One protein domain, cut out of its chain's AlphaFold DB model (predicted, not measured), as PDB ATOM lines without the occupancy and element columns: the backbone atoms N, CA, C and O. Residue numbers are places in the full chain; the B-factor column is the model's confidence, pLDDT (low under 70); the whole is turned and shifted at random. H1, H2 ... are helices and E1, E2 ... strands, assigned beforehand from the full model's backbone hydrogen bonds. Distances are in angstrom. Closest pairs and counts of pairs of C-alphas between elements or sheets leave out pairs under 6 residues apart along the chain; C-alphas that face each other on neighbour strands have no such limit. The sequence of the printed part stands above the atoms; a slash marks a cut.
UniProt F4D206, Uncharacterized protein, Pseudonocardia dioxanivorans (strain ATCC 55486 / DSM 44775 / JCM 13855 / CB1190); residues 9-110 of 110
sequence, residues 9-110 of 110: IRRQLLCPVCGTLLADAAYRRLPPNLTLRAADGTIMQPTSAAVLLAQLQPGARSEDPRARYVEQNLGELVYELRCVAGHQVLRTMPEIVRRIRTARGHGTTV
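AT A GLANCE: This is residues 9 to 110 of the 110 residues of an uncharacterized protein of Pseudonocardia dioxanivorans (strain ATCC 55486 / DSM 44775 / JCM 13855 / CB1190) (UniProt F4D206). A strongly twisted sheet of four strands, E3 E2 E1 E6, has helix H3 across one of its faces, and the two-stranded hairpin E4 and E5 stands between this body and a small head of two short helices, H1 and H2. The head, with the loop between its helices, makes one end of the longest axis. The printed part has 102 residues with three named helices and six named strands, in the order E1 E2 E3 H1 H2 E4 E5 H3 E6; the larger sheet is mixed, the smaller antiparallel, and the class is mixed, helices and strands. The whole is compact, with a radius of gyration of the C-alphas of 13.7 A and spans of 42 by 32 by 23 A.

IN THESE COORDINATES: E1, residues 9 to 14, begins at C-alpha 9 (172.310, 237.309, 171.992) and is 15.6 A long. E2, residues 21 to 28, is 20.4 A long, and E3, residues 33 to 38, 16.3 A. H1 is residues 49 to 55, 9.9 A, and H2 residues 65 to 72, 11.1 A. E4, residues 77 to 82, is 16.3 A long and begins at C-alpha 77 (164.628, 250.110, 183.853). E5, residues 88 to 92, is 13.4 A long; H3, residues 93 to 102, 14.1 A. E6, residues 107 to 109, is 6.9 A long and ends at C-alpha 109 (182.533, 246.075, 179.435).

HOW THE PARTS SIT: E1, E2 and E3 form a meander, each strand the antiparallel neighbour of the one before; N 11 and O 25 are 2.8 A apart, N 26 and O 35 also 2.8 A. E6 is parallel to E1, with N 108 and O 12 at 2.8 A. H3 is on this sheet, making two layers, a helix on one face of a sheet; its height over the sheet is 8.3 A, and on the local plane it runs across the strands, at 76 degrees to E1. The closest C-alphas of H3 and E1 are those of Ile 100 and Arg 11, 6.5 A. E4 and E5 are a hairpin, with N 79 and O 91 at 2.8 A. The closest C-alphas of E4 and E2 are those of Arg 82 and Leu 22, 5.8 A. H1 and H2 touch, closest at the C-alphas of Ala 49 and Val 70, 5.2 A, at a steep tilt of 47 degrees, opposite ways. The closest C-alphas of H1 and E4 are those of Ala 49 and Val 78, 5.8 A; H1 and H2 are both apart from H3. In H1, H2 and H3 every O i to N i+4 pair is within hydrogen-bond range.

THE WHOLE: The two C-alphas farthest apart are those of Gly 59 and Gly 105, 42.6 A. The printed part has no cut, and no link is long. Short pairings join residues 43 to 44 with residues 36 to 37 of E3, and residues 47 to 48 with residues 77 to 78 of E4. The mean pLDDT of the printed part is 77.7; it is under 70 at residues 57 to 67, 69, 74 and 104 to 106.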
ATOM      1  N   ILE A   9     170.937 236.836 171.912       80.81
ATOM      2  CA  ILE A   9     172.310 237.309 171.992       80.81
ATOM      3  C   ILE A   9     172.734 237.159 173.447       80.81
ATOM      4  O   ILE A   9     172.229 237.875 174.311       80.81
ATOM      5  N   ARG A  10     173.637 236.213 173.715       82.56
ATOM      6  CA  ARG A  10     174.250 236.043 175.034       82.56
ATOM      7  C   ARG A  10     175.603 236.728 175.066       82.56
ATOM      8  O   ARG A  10     176.412 236.512 174.166       82.56
ATOM      9  N   ARG A  11     175.830 237.551 176.083       85.56
ATOM     10  CA  ARG A  11     177.083 238.273 176.297       85.56
ATOM     11  C   ARG A  11     177.409 238.396 177.763       85.56
ATOM     12  O   ARG A  11     176.539 238.707 178.564       85.56
ATOM     13  N   GLN A  12     178.685 238.252 178.071       88.12
ATOM     14  CA  GLN A  12     179.212 238.535 179.393       88.12
ATOM     15  C   GLN A  12     179.375 240.045 179.561       88.12
ATOM     16  O   GLN A  12     180.016 240.704 178.742       88.12
ATOM     17  N   LEU A  13     178.775 240.600 180.608       86.88
ATOM     18  CA  LEU A  13     179.000 241.962 181.066       86.88
ATOM     19  C   LEU A  13     180.187 241.931 182.021       86.88
ATOM     20  O   LEU A  13     180.149 241.259 183.052       86.88
ATOM     21  N   LEU A  14     181.247 242.641 181.663       87.56
ATOM     22  CA  LEU A  14     182.473 242.734 182.440       87.56
ATOM     23  C   LEU A  14     182.526 244.076 183.166       87.56
ATOM     24  O   LEU A  14     182.080 245.103 182.650       87.56
ATOM     25  N   CYS A  15     183.097 244.067 184.364       84.94
ATOM     26  CA  CYS A  15     183.296 245.266 185.154       84.94
ATOM     27  C   CYS A  15     184.290 246.188 184.434       84.94
ATOM     28  O   CYS A  15     185.394 245.742 184.120       84.94
ATOM     29  N   PRO A  16     183.959 247.468 184.201       81.44
ATOM     30  CA  PRO A  16     184.877 248.402 183.550       81.44
ATOM     31  C   PRO A  16     186.092 248.734 184.430       81.44
ATOM     32  O   PRO A  16     187.105 249.188 183.912       81.44
ATOM     33  N   VAL A  17     185.994 248.509 185.747       83.31
ATOM     34  CA  VAL A  17     187.052 248.811 186.721       83.31
ATOM     35  C   VAL A  17     188.079 247.683 186.800       83.31
ATOM     36  O   VAL A  17     189.275 247.933 186.733       83.31
ATOM     37  N   CYS A  18     187.623 246.435 186.946       85.00
ATOM     38  CA  CYS A  18     188.506 245.292 187.215       85.00
ATOM     39  C   CYS A  18     188.475 244.195 186.141       85.00
ATOM     40  O   CYS A  18     189.184 243.203 186.267       85.00
ATOM     41  N   GLY A  19     187.640 244.323 185.107       82.94
ATOM     42  CA  GLY A  19     187.526 243.343 184.018       82.94
ATOM     43  C   GLY A  19     186.828 242.029 184.391       82.94
ATOM     44  O   GLY A  19     186.609 241.190 183.523       82.94
ATOM     45  N   THR A  20     186.454 241.834 185.657       85.94
ATOM     46  CA  THR A  20     185.779 240.617 186.136       85.94
ATOM     47  C   THR A  20     184.326 240.549 185.661       85.94
ATOM     48  O   THR A  20     183.689 241.579 185.441       85.94
ATOM     49  N   LEU A  21     183.780 239.336 185.549       83.75
ATOM     50  CA  LEU A  21     182.374 239.109 185.225       83.75
ATOM     51  C   LEU A  21     181.451 239.787 186.251       83.75
ATOM     52  O   LEU A  21     181.512 239.497 187.446       83.75
ATOM     53  N   LEU A  22     180.593 240.682 185.764       86.31
ATOM     54  CA  LEU A  22     179.453 241.219 186.506       86.31
ATOM     55  C   LEU A  22     178.262 240.272 186.371       86.31
ATOM     56  O   LEU A  22     177.676 239.844 187.362       86.31
ATOM     57  N   ALA A  23     177.894 239.969 185.124       87.56
ATOM     58  CA  ALA A  23     176.690 239.221 184.805       87.56
ATOM     59  C   ALA A  23     176.706 238.683 183.373       87.56
ATOM     60  O   ALA A  23     177.242 239.320 182.472       87.56
ATOM     61  N   ASP A  24     176.027 237.572 183.131       87.69
ATOM     62  CA  ASP A  24     175.656 237.113 181.802       87.69
ATOM     63  C   ASP A  24     174.347 237.768 181.364       87.69
ATOM     64  O   ASP A  24     173.292 237.591 181.971       87.69
ATOM     65  N   ALA A  25     174.399 238.513 180.271       87.19
ATOM     66  CA  ALA A  25     173.236 239.100 179.647       87.19
ATOM     67  C   ALA A  25     172.732 238.233 178.497       87.19
ATOM     68  O   ALA A  25     173.469 237.925 177.564       87.19
ATOM     69  N   ALA A  26     171.451 237.894 178.524       85.69
ATOM     70  CA  ALA A  26     170.744 237.225 177.449       85.69
ATOM     71  C   ALA A  26     169.674 238.168 176.894       85.69
ATOM     72  O   ALA A  26     168.644 238.402 177.520       85.69
ATOM     73  N   TYR A  27     169.919 238.712 175.706       84.19
ATOM     74  CA  TYR A  27     168.965 239.559 175.002       84.19
ATOM     75  C   TYR A  27     168.263 238.776 173.897       84.19
ATOM     76  O   TYR A  27     168.867 238.419 172.886       84.19
ATOM     77  N   ARG A  28     166.966 238.534 174.063       81.75
ATOM     78  CA  ARG A  28     166.094 237.961 173.042       81.75
ATOM     79  C   ARG A  28     165.505 239.088 172.203       81.75
ATOM     80  O   ARG A  28     164.933 240.020 172.755       81.75
ATOM     81  N   ARG A  29     165.629 239.004 170.873       75.31
ATOM     82  CA  ARG A  29     165.047 240.007 169.958       75.31
ATOM     83  C   ARG A  29     163.537 239.867 169.774       75.31
ATOM     84  O   ARG A  29     162.872 240.881 169.605       75.31
ATOM     85  N   LEU A  30     163.010 238.638 169.782       70.00
ATOM     86  CA  LEU A  30     161.597 238.370 169.498       70.00
ATOM     87  C   LEU A  30     161.032 237.242 170.394       70.00
ATOM     88  O   LEU A  30     161.451 236.084 170.246       70.00
ATOM     89  N   PRO A  31     160.098 237.550 171.317       70.31
ATOM     90  CA  PRO A  31     159.767 238.893 171.818       70.31
ATOM     91  C   PRO A  31     160.978 239.565 172.506       70.31
ATOM     92  O   PRO A  31     161.870 238.850 172.977       70.31
ATOM     93  N   PRO A  32     161.041 240.913 172.547       70.88
ATOM     94  CA  PRO A  32     162.148 241.644 173.155       70.88
ATOM     95  C   PRO A  32     162.191 241.385 174.662       70.88
ATOM     96  O   PRO A  32     161.308 241.813 175.399       70.88
ATOM     97  N   ASN A  33     163.213 240.671 175.125       80.88
ATOM     98  CA  ASN A  33     163.404 240.386 176.544       80.88
ATOM     99  C   ASN A  33     164.898 240.431 176.869       80.88
ATOM    100  O   ASN A  33     165.700 239.808 176.173       80.88
ATOM    101  N   LEU A  34     165.271 241.188 177.900       82.19
ATOM    102  CA  LEU A  34     166.615 241.164 178.459       82.19
ATOM    103  C   LEU A  34     166.559 240.410 179.782       82.19
ATOM    104  O   LEU A  34     165.875 240.828 180.708       82.19
ATOM    105  N   THR A  35     167.311 239.323 179.873       85.75
ATOM    106  CA  THR A  35     167.532 238.604 181.123       85.75
ATOM    107  C   THR A  35     168.984 238.793 181.516       85.75
ATOM    108  O   THR A  35     169.875 238.482 180.728       85.75
ATOM    109  N   LEU A  36     169.231 239.297 182.720       85.88
ATOM    110  CA  LEU A  36     170.574 239.367 183.278       85.88
ATOM    111  C   LEU A  36     170.719 238.309 184.360       85.88
ATOM    112  O   LEU A  36     169.839 238.146 185.201       85.88
ATOM    113  N   ARG A  37     171.834 237.593 184.340       87.38
ATOM    114  CA  ARG A  37     172.172 236.575 185.322       87.38
ATOM    115  C   ARG A  37     173.468 236.973 186.003       87.38
ATOM    116  O   ARG A  37     174.478 237.119 185.330       87.38
ATOM    117  N   ALA A  38     173.435 237.200 187.304       83.88
ATOM    118  CA  ALA A  38     174.626 237.526 188.072       83.88
ATOM    119  C   ALA A  38     175.602 236.335 188.108       83.88
ATOM    120  O   ALA A  38     175.245 235.205 187.761       83.88
ATOM    121  N   ALA A  39     176.854 236.599 188.488       78.25
ATOM    122  CA  ALA A  39     177.919 235.591 188.522       78.25
ATOM    123  C   ALA A  39     177.631 234.421 189.487       78.25
ATOM    124  O   ALA A  39     178.141 233.321 189.295       78.25
ATOM    125  N   ASP A  40     176.787 234.642 190.494       78.06
ATOM    126  CA  ASP A  40     176.271 233.632 191.427       78.06
ATOM    127  C   ASP A  40     175.166 232.747 190.813       78.06
ATOM    128  O   ASP A  40     174.719 231.776 191.419       78.06
ATOM    129  N   GLY A  41     174.720 233.062 189.596       79.25
ATOM    130  CA  GLY A  41     173.657 232.362 188.893       79.25
ATOM    131  C   GLY A  41     172.258 232.929 189.140       79.25
ATOM    132  O   GLY A  41     171.315 232.422 188.521       79.25
ATOM    133  N   THR A  42     172.117 233.974 189.961       82.19
ATOM    134  CA  THR A  42     170.835 234.619 190.271       82.19
ATOM    135  C   THR A  42     170.338 235.440 189.084       82.19
ATOM    136  O   THR A  42     171.093 236.192 188.467       82.19
ATOM    137  N   ILE A  43     169.054 235.316 188.738       83.75
ATOM    138  CA  ILE A  43     168.445 236.156 187.701       83.75
ATOM    139  C   ILE A  43     168.136 237.522 188.307       83.75
ATOM    140  O   ILE A  43     167.318 237.634 189.219       83.75
ATOM    141  N   MET A  44     168.771 238.562 187.777       82.75
ATOM    142  CA  MET A  44     168.515 239.935 188.186       82.75
ATOM    143  C   MET A  44     167.266 240.454 187.486       82.75
ATOM    144  O   MET A  44     167.162 240.424 186.256       82.75
ATOM    145  N   GLN A  45     166.331 240.950 188.287       78.19
ATOM    146  CA  GLN A  45     165.130 241.599 187.787       78.19
ATOM    147  C   GLN A  45     165.420 243.082 187.534       78.19
ATOM    148  O   GLN A  45     166.041 243.731 188.383       78.19
ATOM    149  N   PRO A  46     164.981 243.643 186.396       79.12
ATOM    150  CA  PRO A  46     165.018 245.083 186.211       79.12
ATOM    151  C   PRO A  46     164.160 245.749 187.279       79.12
ATOM    152  O   PRO A  46     163.019 245.347 187.500       79.12
ATOM    153  N   THR A  47     164.678 246.807 187.889       79.94
ATOM    154  CA  THR A  47     163.882 247.666 188.769       79.94
ATOM    155  C   THR A  47     163.678 248.998 188.074       79.94
ATOM    156  O   THR A  47     164.593 249.521 187.439       79.94
ATOM    157  N   SER A  48     162.472 249.558 188.133       79.12
ATOM    158  CA  SER A  48     162.252 250.893 187.580       79.12
ATOM    159  C   SER A  48     163.018 251.922 188.402       79.12
ATOM    160  O   SER A  48     163.050 251.857 189.633       79.12
ATOM    161  N   ALA A  49     163.620 252.893 187.719       76.44
ATOM    162  CA  ALA A  49     164.334 253.981 188.373       76.44
ATOM    163  C   ALA A  49     163.470 254.686 189.435       76.44
ATOM    164  O   ALA A  49     163.915 254.931 190.555       76.44
ATOM    165  N   ALA A  50     162.190 254.919 189.130       72.81
ATOM    166  CA  ALA A  50     161.233 255.485 190.074       72.81
ATOM    167  C   ALA A  50     161.063 254.647 191.358       72.81
ATOM    168  O   ALA A  50     161.000 255.213 192.447       72.81
ATOM    169  N   VAL A  51     161.026 253.310 191.257       77.69
ATOM    170  CA  VAL A  51     160.917 252.428 192.432       77.69
ATOM    171  C   VAL A  51     162.215 252.429 193.232       77.69
ATOM    172  O   VAL A  51     162.163 252.500 194.456       77.69
ATOM    173  N   LEU A  52     163.375 252.415 192.568       76.12
ATOM    174  CA  LEU A  52     164.667 252.468 193.254       76.12
ATOM    175  C   LEU A  52     164.835 253.788 194.031       76.12
ATOM    176  O   LEU A  52     165.288 253.786 195.171       76.12
ATOM    177  N   LEU A  53     164.394 254.911 193.454       74.88
ATOM    178  CA  LEU A  53     164.365 256.207 194.141       74.88
ATOM    179  C   LEU A  53     163.355 256.278 195.276       74.88
ATOM    180  O   LEU A  53     163.624 256.951 196.263       74.88
ATOM    181  N   ALA A  54     162.210 255.613 195.146       74.44
ATOM    182  CA  ALA A  54     161.242 255.527 196.232       74.44
ATOM    183  C   ALA A  54     161.773 254.691 197.413       74.44
ATOM    184  O   ALA A  54     161.394 254.944 198.554       74.44
ATOM    185  N   GLN A  55     162.653 253.717 197.152       74.69
ATOM    186  CA  GLN A  55     163.331 252.935 198.192       74.69
ATOM    187  C   GLN A  55     164.499 253.691 198.842       74.69
ATOM    188  O   GLN A  55     164.819 253.443 200.004       74.69
ATOM    189  N   LEU A  56     165.130 254.621 198.119       70.62
ATOM    190  CA  LEU A  56     166.157 255.499 198.670       70.62
ATOM    191  C   LEU A  56     165.503 256.505 199.625       70.62
ATOM    192  O   LEU A  56     164.706 257.352 199.221       70.62
ATOM    193  N   GLN A  57     165.848 256.417 200.911       64.25
ATOM    194  CA  GLN A  57     165.357 257.366 201.908       64.25
ATOM    195  C   GLN A  57     165.716 258.806 201.496       64.25
ATOM    196  O   GLN A  57     166.831 259.045 201.024       64.25
ATOM    197  N   PRO A  58     164.823 259.790 201.711       60.56
ATOM    198  CA  PRO A  58     165.038 261.170 201.273       60.56
ATOM    199  C   PRO A  58     166.324 261.798 201.835       60.56
ATOM    200  O   PRO A  58     166.921 262.630 201.163       60.56
ATOM    201  N   GLY A  59     166.793 261.358 203.011       59.47
ATOM    202  CA  GLY A  59     168.073 261.789 203.588       59.47
ATOM    203  C   GLY A  59     169.315 261.197 202.906       59.47
ATOM    204  O   GLY A  59     170.320 261.882 202.784       59.47
ATOM    205  N   ALA A  60     169.243 259.965 202.390       59.34
ATOM    206  CA  ALA A  60     170.347 259.318 201.668       59.34
ATOM    207  C   ALA A  60     170.422 259.749 200.189       59.34
ATOM    208  O   ALA A  60     171.459 259.627 199.541       59.34
ATOM    209  N   ARG A  61     169.320 260.285 199.649       59.94
ATOM    210  CA  ARG A  61     169.174 260.679 198.241       59.94
ATOM    211  C   ARG A  61     170.127 261.804 197.813       59.94
ATOM    212  O   ARG A  61     170.538 261.831 196.659       59.94
ATOM    213  N   SER A  62     170.489 262.715 198.716       57.22
ATOM    214  CA  SER A  62     171.388 263.836 198.394       57.22
ATOM    215  C   SER A  62     172.870 263.459 198.359       57.22
ATOM    216  O   SER A  62     173.631 264.117 197.650       57.22
ATOM    217  N   GLU A  63     173.282 262.419 199.086       60.66
ATOM    218  CA  GLU A  63     174.689 262.004 199.174       60.66
ATOM    219  C   GLU A  63     175.014 260.794 198.292       60.66
ATOM    220  O   GLU A  63     176.175 260.607 197.921       60.66
ATOM    221  N   ASP A  64     174.015 259.999 197.892       66.38
ATOM    222  CA  ASP A  64     174.278 258.783 197.129       66.38
ATOM    223  C   ASP A  64     174.402 259.055 195.612       66.38
ATOM    224  O   ASP A  64     173.451 259.516 194.965       66.38
ATOM    225  N   PRO A  65     175.545 258.735 194.974       67.50
ATOM    226  CA  PRO A  65     175.720 258.903 193.531       67.50
ATOM    227  C   PRO A  65     174.737 258.058 192.703       67.50
ATOM    228  O   PRO A  65     174.482 258.390 191.542       67.50
ATOM    229  N   ARG A  66     174.139 257.004 193.280       68.44
ATOM    230  CA  ARG A  66     173.075 256.224 192.629       68.44
ATOM    231  C   ARG A  66     171.811 257.039 192.472       68.44
ATOM    232  O   ARG A  66     171.199 256.981 191.413       68.44
ATOM    233  N   ALA A  67     171.436 257.812 193.490       67.88
ATOM    234  CA  ALA A  67     170.218 258.609 193.460       67.88
ATOM    235  C   ALA A  67     170.247 259.587 192.284       67.88
ATOM    236  O   ALA A  67     169.325 259.587 191.474       67.88
ATOM    237  N   ARG A  68     171.362 260.303 192.097       72.31
ATOM    238  CA  ARG A  68     171.545 261.215 190.959       72.31
ATOM    239  C   ARG A  68     171.450 260.498 189.607       72.31
ATOM    240  O   ARG A  68     170.823 261.010 188.683       72.31
ATOM    241  N   TYR A  69     172.061 259.319 189.478       68.94
ATOM    242  CA  TYR A  69     172.009 258.531 188.240       68.94
ATOM    243  C   TYR A  69     170.589 258.032 187.939       68.94
ATOM    244  O   TYR A  69     170.144 258.050 186.793       68.94
ATOM    245  N   VAL A  70     169.851 257.626 188.968       73.25
ATOM    246  CA  VAL A  70     168.479 257.136 188.840       73.25
ATOM    247  C   VAL A  70     167.507 258.292 188.572       73.25
ATOM    248  O   VAL A  70     166.592 258.133 187.770       73.25
ATOM    249  N   GLU A  71     167.738 259.475 189.147       73.94
ATOM    250  CA  GLU A  71     166.957 260.694 188.878       73.94
ATOM    251  C   GLU A  71     167.062 261.126 187.418       73.94
ATOM    252  O   GLU A  71     166.062 261.477 186.797       73.94
ATOM    253  N   GLN A  72     168.261 261.029 186.843       75.25
ATOM    254  CA  GLN A  72     168.493 261.321 185.428       75.25
ATOM    255  C   GLN A  72     167.841 260.293 184.489       75.25
ATOM    256  O   GLN A  72     167.596 260.609 183.328       75.25
ATOM    257  N   ASN A  73     167.531 259.089 184.983       72.12
ATOM    258  CA  ASN A  73     167.010 257.967 184.195       72.12
ATOM    259  C   ASN A  73     165.644 257.462 184.704       72.12
ATOM    260  O   ASN A  73     165.313 256.291 184.532       72.12
ATOM    261  N   LEU A  74     164.831 258.338 185.312       65.62
ATOM    262  CA  LEU A  74     163.555 258.017 185.982       65.62
ATOM    263  C   LEU A  74     162.550 257.196 185.150       65.62
ATOM    264  O   LEU A  74     161.746 256.455 185.718       65.62
ATOM    265  N   GLY A  75     162.594 257.317 183.822       72.31
ATOM    266  CA  GLY A  75     161.733 256.579 182.891       72.31
ATOM    267  C   GLY A  75     162.268 255.211 182.456       72.31
ATOM    268  O   GLY A  75     161.602 254.520 181.689       72.31
ATOM    269  N   GLU A  76     163.459 254.815 182.907       78.62
ATOM    270  CA  GLU A  76     164.138 253.609 182.438       78.62
ATOM    271  C   GLU A  76     164.204 252.504 183.500       78.62
ATOM    272  O   GLU A  76     164.143 252.725 184.714       78.62
ATOM    273  N   LEU A  77     164.329 251.266 183.017       81.06
ATOM    274  CA  LEU A  77     164.628 250.110 183.853       81.06
ATOM    275  C   LEU A  77     166.126 250.095 184.154       81.06
ATOM    276  O   LEU A  77     166.942 250.083 183.231       81.06
ATOM    277  N   VAL A  78     166.476 250.068 185.433       82.25
ATOM    278  CA  VAL A  78     167.850 250.066 185.934       82.25
ATOM    279  C   VAL A  78     168.179 248.680 186.474       82.25
ATOM    280  O   VAL A  78     167.361 248.032 187.130       82.25
ATOM    281  N   TYR A  79     169.395 248.230 186.191       82.94
ATOM    282  CA  TYR A  79     169.979 247.038 186.778       82.94
ATOM    283  C   TYR A  79     171.138 247.441 187.673       82.94
ATOM    284  O   TYR A  79     172.051 248.153 187.245       82.94
ATOM    285  N   GLU A  80     171.108 246.959 188.910       81.50
ATOM    286  CA  GLU A  80     172.239 247.048 189.820       81.50
ATOM    287  C   GLU A  80     173.105 245.798 189.638       81.50
ATOM    288  O   GLU A  80     172.752 244.698 190.057       81.50
ATOM    289  N   LEU A  81     174.228 245.960 188.941       82.06
ATOM    290  CA  LEU A  81     175.192 244.897 188.692       82.06
ATOM    291  C   LEU A  81     176.262 244.942 189.777       82.06
ATOM    292  O   LEU A  81     176.892 245.978 189.988       82.06
ATOM    293  N   ARG A  82     176.523 243.813 190.433       81.69
ATOM    294  CA  ARG A  82     177.594 243.711 191.425       81.69
ATOM    295  C   ARG A  82     178.681 242.764 190.949       81.69
ATOM    296  O   ARG A  82     178.427 241.626 190.578       81.69
ATOM    297  N   CYS A  83     179.907 243.259 190.972       83.62
ATOM    298  CA  CYS A  83     181.099 242.488 190.684       83.62
ATOM    299  C   CYS A  83     181.473 241.615 191.878       83.62
ATOM    300  O   CYS A  83     181.308 242.030 193.026       83.62
ATOM    301  N   VAL A  84     182.091 240.464 191.609       78.38
ATOM    302  CA  VAL A  84     182.700 239.603 192.638       78.38
ATOM    303  C   VAL A  84     183.763 240.362 193.444       78.38
ATOM    304  O   VAL A  84     183.885 240.163 194.646       78.38
ATOM    305  N   ALA A  85     184.466 241.307 192.812       79.50
ATOM    306  CA  ALA A  85     185.425 242.191 193.479       79.50
ATOM    307  C   ALA A  85     184.774 243.248 194.400       79.50
ATOM    308  O   ALA A  85     185.476 244.033 195.023       79.50
ATOM    309  N   GLY A  86     183.440 243.316 194.469       79.62
ATOM    310  CA  GLY A  86     182.705 244.257 195.317       79.62
ATOM    311  C   GLY A  86     182.273 245.554 194.628       79.62
ATOM    312  O   GLY A  86     181.481 246.296 195.206       79.62
ATOM    313  N   HIS A  87     182.710 245.814 193.391       81.94
ATOM    314  CA  HIS A  87     182.271 246.982 192.619       81.94
ATOM    315  C   HIS A  87     180.785 246.901 192.271       81.94
ATOM    316  O   HIS A  87     180.317 245.877 191.776       81.94
ATOM    317  N   GLN A  88     180.056 247.991 192.478       78.31
ATOM    318  CA  GLN A  88     178.654 248.105 192.088       78.31
ATOM    319  C   GLN A  88     178.543 249.045 190.893       78.31
ATOM    320  O   GLN A  88     179.120 250.131 190.883       78.31
ATOM    321  N   VAL A  89     177.844 248.589 189.864       81.44
ATOM    322  CA  VAL A  89     177.699 249.272 188.584       81.44
ATOM    323  C   VAL A  89     176.213 249.331 188.270       81.44
ATOM    324  O   VAL A  89     175.576 248.304 188.058       81.44
ATOM    325  N   LEU A  90     175.652 250.535 188.244       80.38
ATOM    326  CA  LEU A  90     174.272 250.736 187.820       80.38
ATOM    327  C   LEU A  90     174.255 251.037 186.328       80.38
ATOM    328  O   LEU A  90     174.984 251.912 185.854       80.38
ATOM    329  N   ARG A  91     173.428 250.295 185.591       83.69
ATOM    330  CA  ARG A  91     173.240 250.489 184.152       83.69
ATOM    331  C   ARG A  91     171.790 250.334 183.769       83.69
ATOM    332  O   ARG A  91     171.090 249.463 184.286       83.69
ATOM    333  N   THR A  92     171.348 251.155 182.829       83.44
ATOM    334  CA  THR A  92     169.982 251.051 182.329       83.44
ATOM    335  C   THR A  92     169.860 249.940 181.289       83.44
ATOM    336  O   THR A  92     170.813 249.561 180.601       83.44
ATOM    337  N   MET A  93     168.659 249.384 181.160       80.69
ATOM    338  CA  MET A  93     168.341 248.378 180.156       80.69
ATOM    339  C   MET A  93     168.744 248.806 178.732       80.69
ATOM    340  O   MET A  93     169.396 248.004 178.058       80.69
ATOM    341  N   PRO A  94     168.409 250.017 178.236       79.19
ATOM    342  CA  PRO A  94     168.812 250.422 176.892       79.19
ATOM    343  C   PRO A  94     170.328 250.580 176.745       79.19
ATOM    344  O   PRO A  94     170.846 250.226 175.684       79.19
ATOM    345  N   GLU A  95     171.062 251.012 177.775       82.75
ATOM    346  CA  GLU A  95     172.530 251.033 177.737       82.75
ATOM    347  C   GLU A  95     173.111 249.626 177.573       82.75
ATOM    348  O   GLU A  95     173.938 249.390 176.687       82.75
ATOM    349  N   ILE A  96     172.630 248.672 178.373       83.12
ATOM    350  CA  ILE A  96     173.064 247.275 178.315       83.12
ATOM    351  C   ILE A  96     172.721 246.674 176.952       83.12
ATOM    352  O   ILE A  96     173.585 246.096 176.297       83.12
ATOM    353  N   VAL A  97     171.492 246.859 176.467       81.44
ATOM    354  CA  VAL A  97     171.076 246.383 175.138       81.44
ATOM    355  C   VAL A  97     171.926 247.015 174.041       81.44
ATOM    356  O   VAL A  97     172.326 246.320 173.106       81.44
ATOM    357  N   ARG A  98     172.244 248.312 174.140       83.12
ATOM    358  CA  ARG A  98     173.101 249.002 173.172       83.12
ATOM    359  C   ARG A  98     174.504 248.405 173.177       83.12
ATOM    360  O   ARG A  98     174.975 248.052 172.103       83.12
ATOM    361  N   ARG A  99     175.122 248.191 174.345       83.06
ATOM    362  CA  ARG A  99     176.435 247.524 174.492       83.06
ATOM    363  C   ARG A  99     176.412 246.088 173.962       83.06
ATOM    364  O   ARG A  99     177.275 245.700 173.181       83.06
ATOM    365  N   ILE A 100     175.378 245.315 174.289       80.75
ATOM    366  CA  ILE A 100     175.166 243.953 173.771       80.75
ATOM    367  C   ILE A 100     174.937 243.952 172.264       80.75
ATOM    368  O   ILE A 100     175.232 242.958 171.613       80.75
ATOM    369  N   ARG A 101     174.437 245.032 171.671       76.69
ATOM    370  CA  ARG A 101     174.278 245.136 170.219       76.69
ATOM    371  C   ARG A 101     175.562 245.592 169.527       76.69
ATOM    372  O   ARG A 101     175.838 245.117 168.431       76.69
ATOM    373  N   THR A 102     176.329 246.491 170.144       77.75
ATOM    374  CA  THR A 102     177.507 247.128 169.532       77.75
ATOM    375  C   THR A 102     178.817 246.408 169.793       77.75
ATOM    376  O   THR A 102     179.722 246.522 168.967       77.75
ATOM    377  N   ALA A 103     178.954 245.672 170.899       75.06
ATOM    378  CA  ALA A 103     180.201 244.966 171.160       75.06
ATOM    379  C   ALA A 103     180.470 243.940 170.046       75.06
ATOM    380  O   ALA A 103     179.564 243.504 169.325       75.06
ATOM    381  N   ARG A 104     181.726 243.553 169.869       61.56
ATOM    382  CA  ARG A 104     182.130 242.465 168.976       61.56
ATOM    383  C   ARG A 104     182.798 241.414 169.857       61.56
ATOM    384  O   ARG A 104     183.712 241.751 170.596       61.56
ATOM    385  N   GLY A 105     182.298 240.178 169.826       67.88
ATOM    386  CA  GLY A 105     182.780 239.087 170.683       67.88
ATOM    387  C   GLY A 105     181.827 238.666 171.810       67.88
ATOM    388  O   GLY A 105     180.644 239.029 171.818       67.88
ATOM    389  N   HIS A 106     182.373 237.846 172.716       69.62
ATOM    390  CA  HIS A 106     181.660 237.120 173.776       69.62
ATOM    391  C   HIS A 106     181.474 237.939 175.068       69.62
ATOM    392  O   HIS A 106     180.511 237.704 175.798       69.62
ATOM    393  N   GLY A 107     182.338 238.930 175.320       73.88
ATOM    394  CA  GLY A 107     182.277 239.810 176.491       73.88
ATOM    395  C   GLY A 107     182.293 241.292 176.110       73.88
ATOM    396  O   GLY A 107     182.943 241.681 175.141       73.88
ATOM    397  N   THR A 108     181.563 242.116 176.859       80.88
ATOM    398  CA  THR A 108     181.573 243.580 176.755       80.88
ATOM    399  C   THR A 108     181.729 244.187 178.134       80.88
ATOM    400  O   THR A 108     181.072 243.762 179.078       80.88
ATOM    401  N   THR A 109     182.558 245.217 178.251       82.50
ATOM    402  CA  THR A 109     182.533 246.075 179.435       82.50
ATOM    403  C   THR A 109     181.288 246.956 179.396       82.50
ATOM    404  O   THR A 109     180.802 247.320 178.313       82.50
ATOM    405  N   VAL A 110     180.737 247.247 180.572       72.00
ATOM    406  CA  VAL A 110     179.561 248.114 180.746       72.00
ATOM    407  C   VAL A 110     179.902 249.392 181.475       72.00
ATOM    408  O   VAL A 110     180.736 249.370 182.392       72.00
TER     409      VAL A 110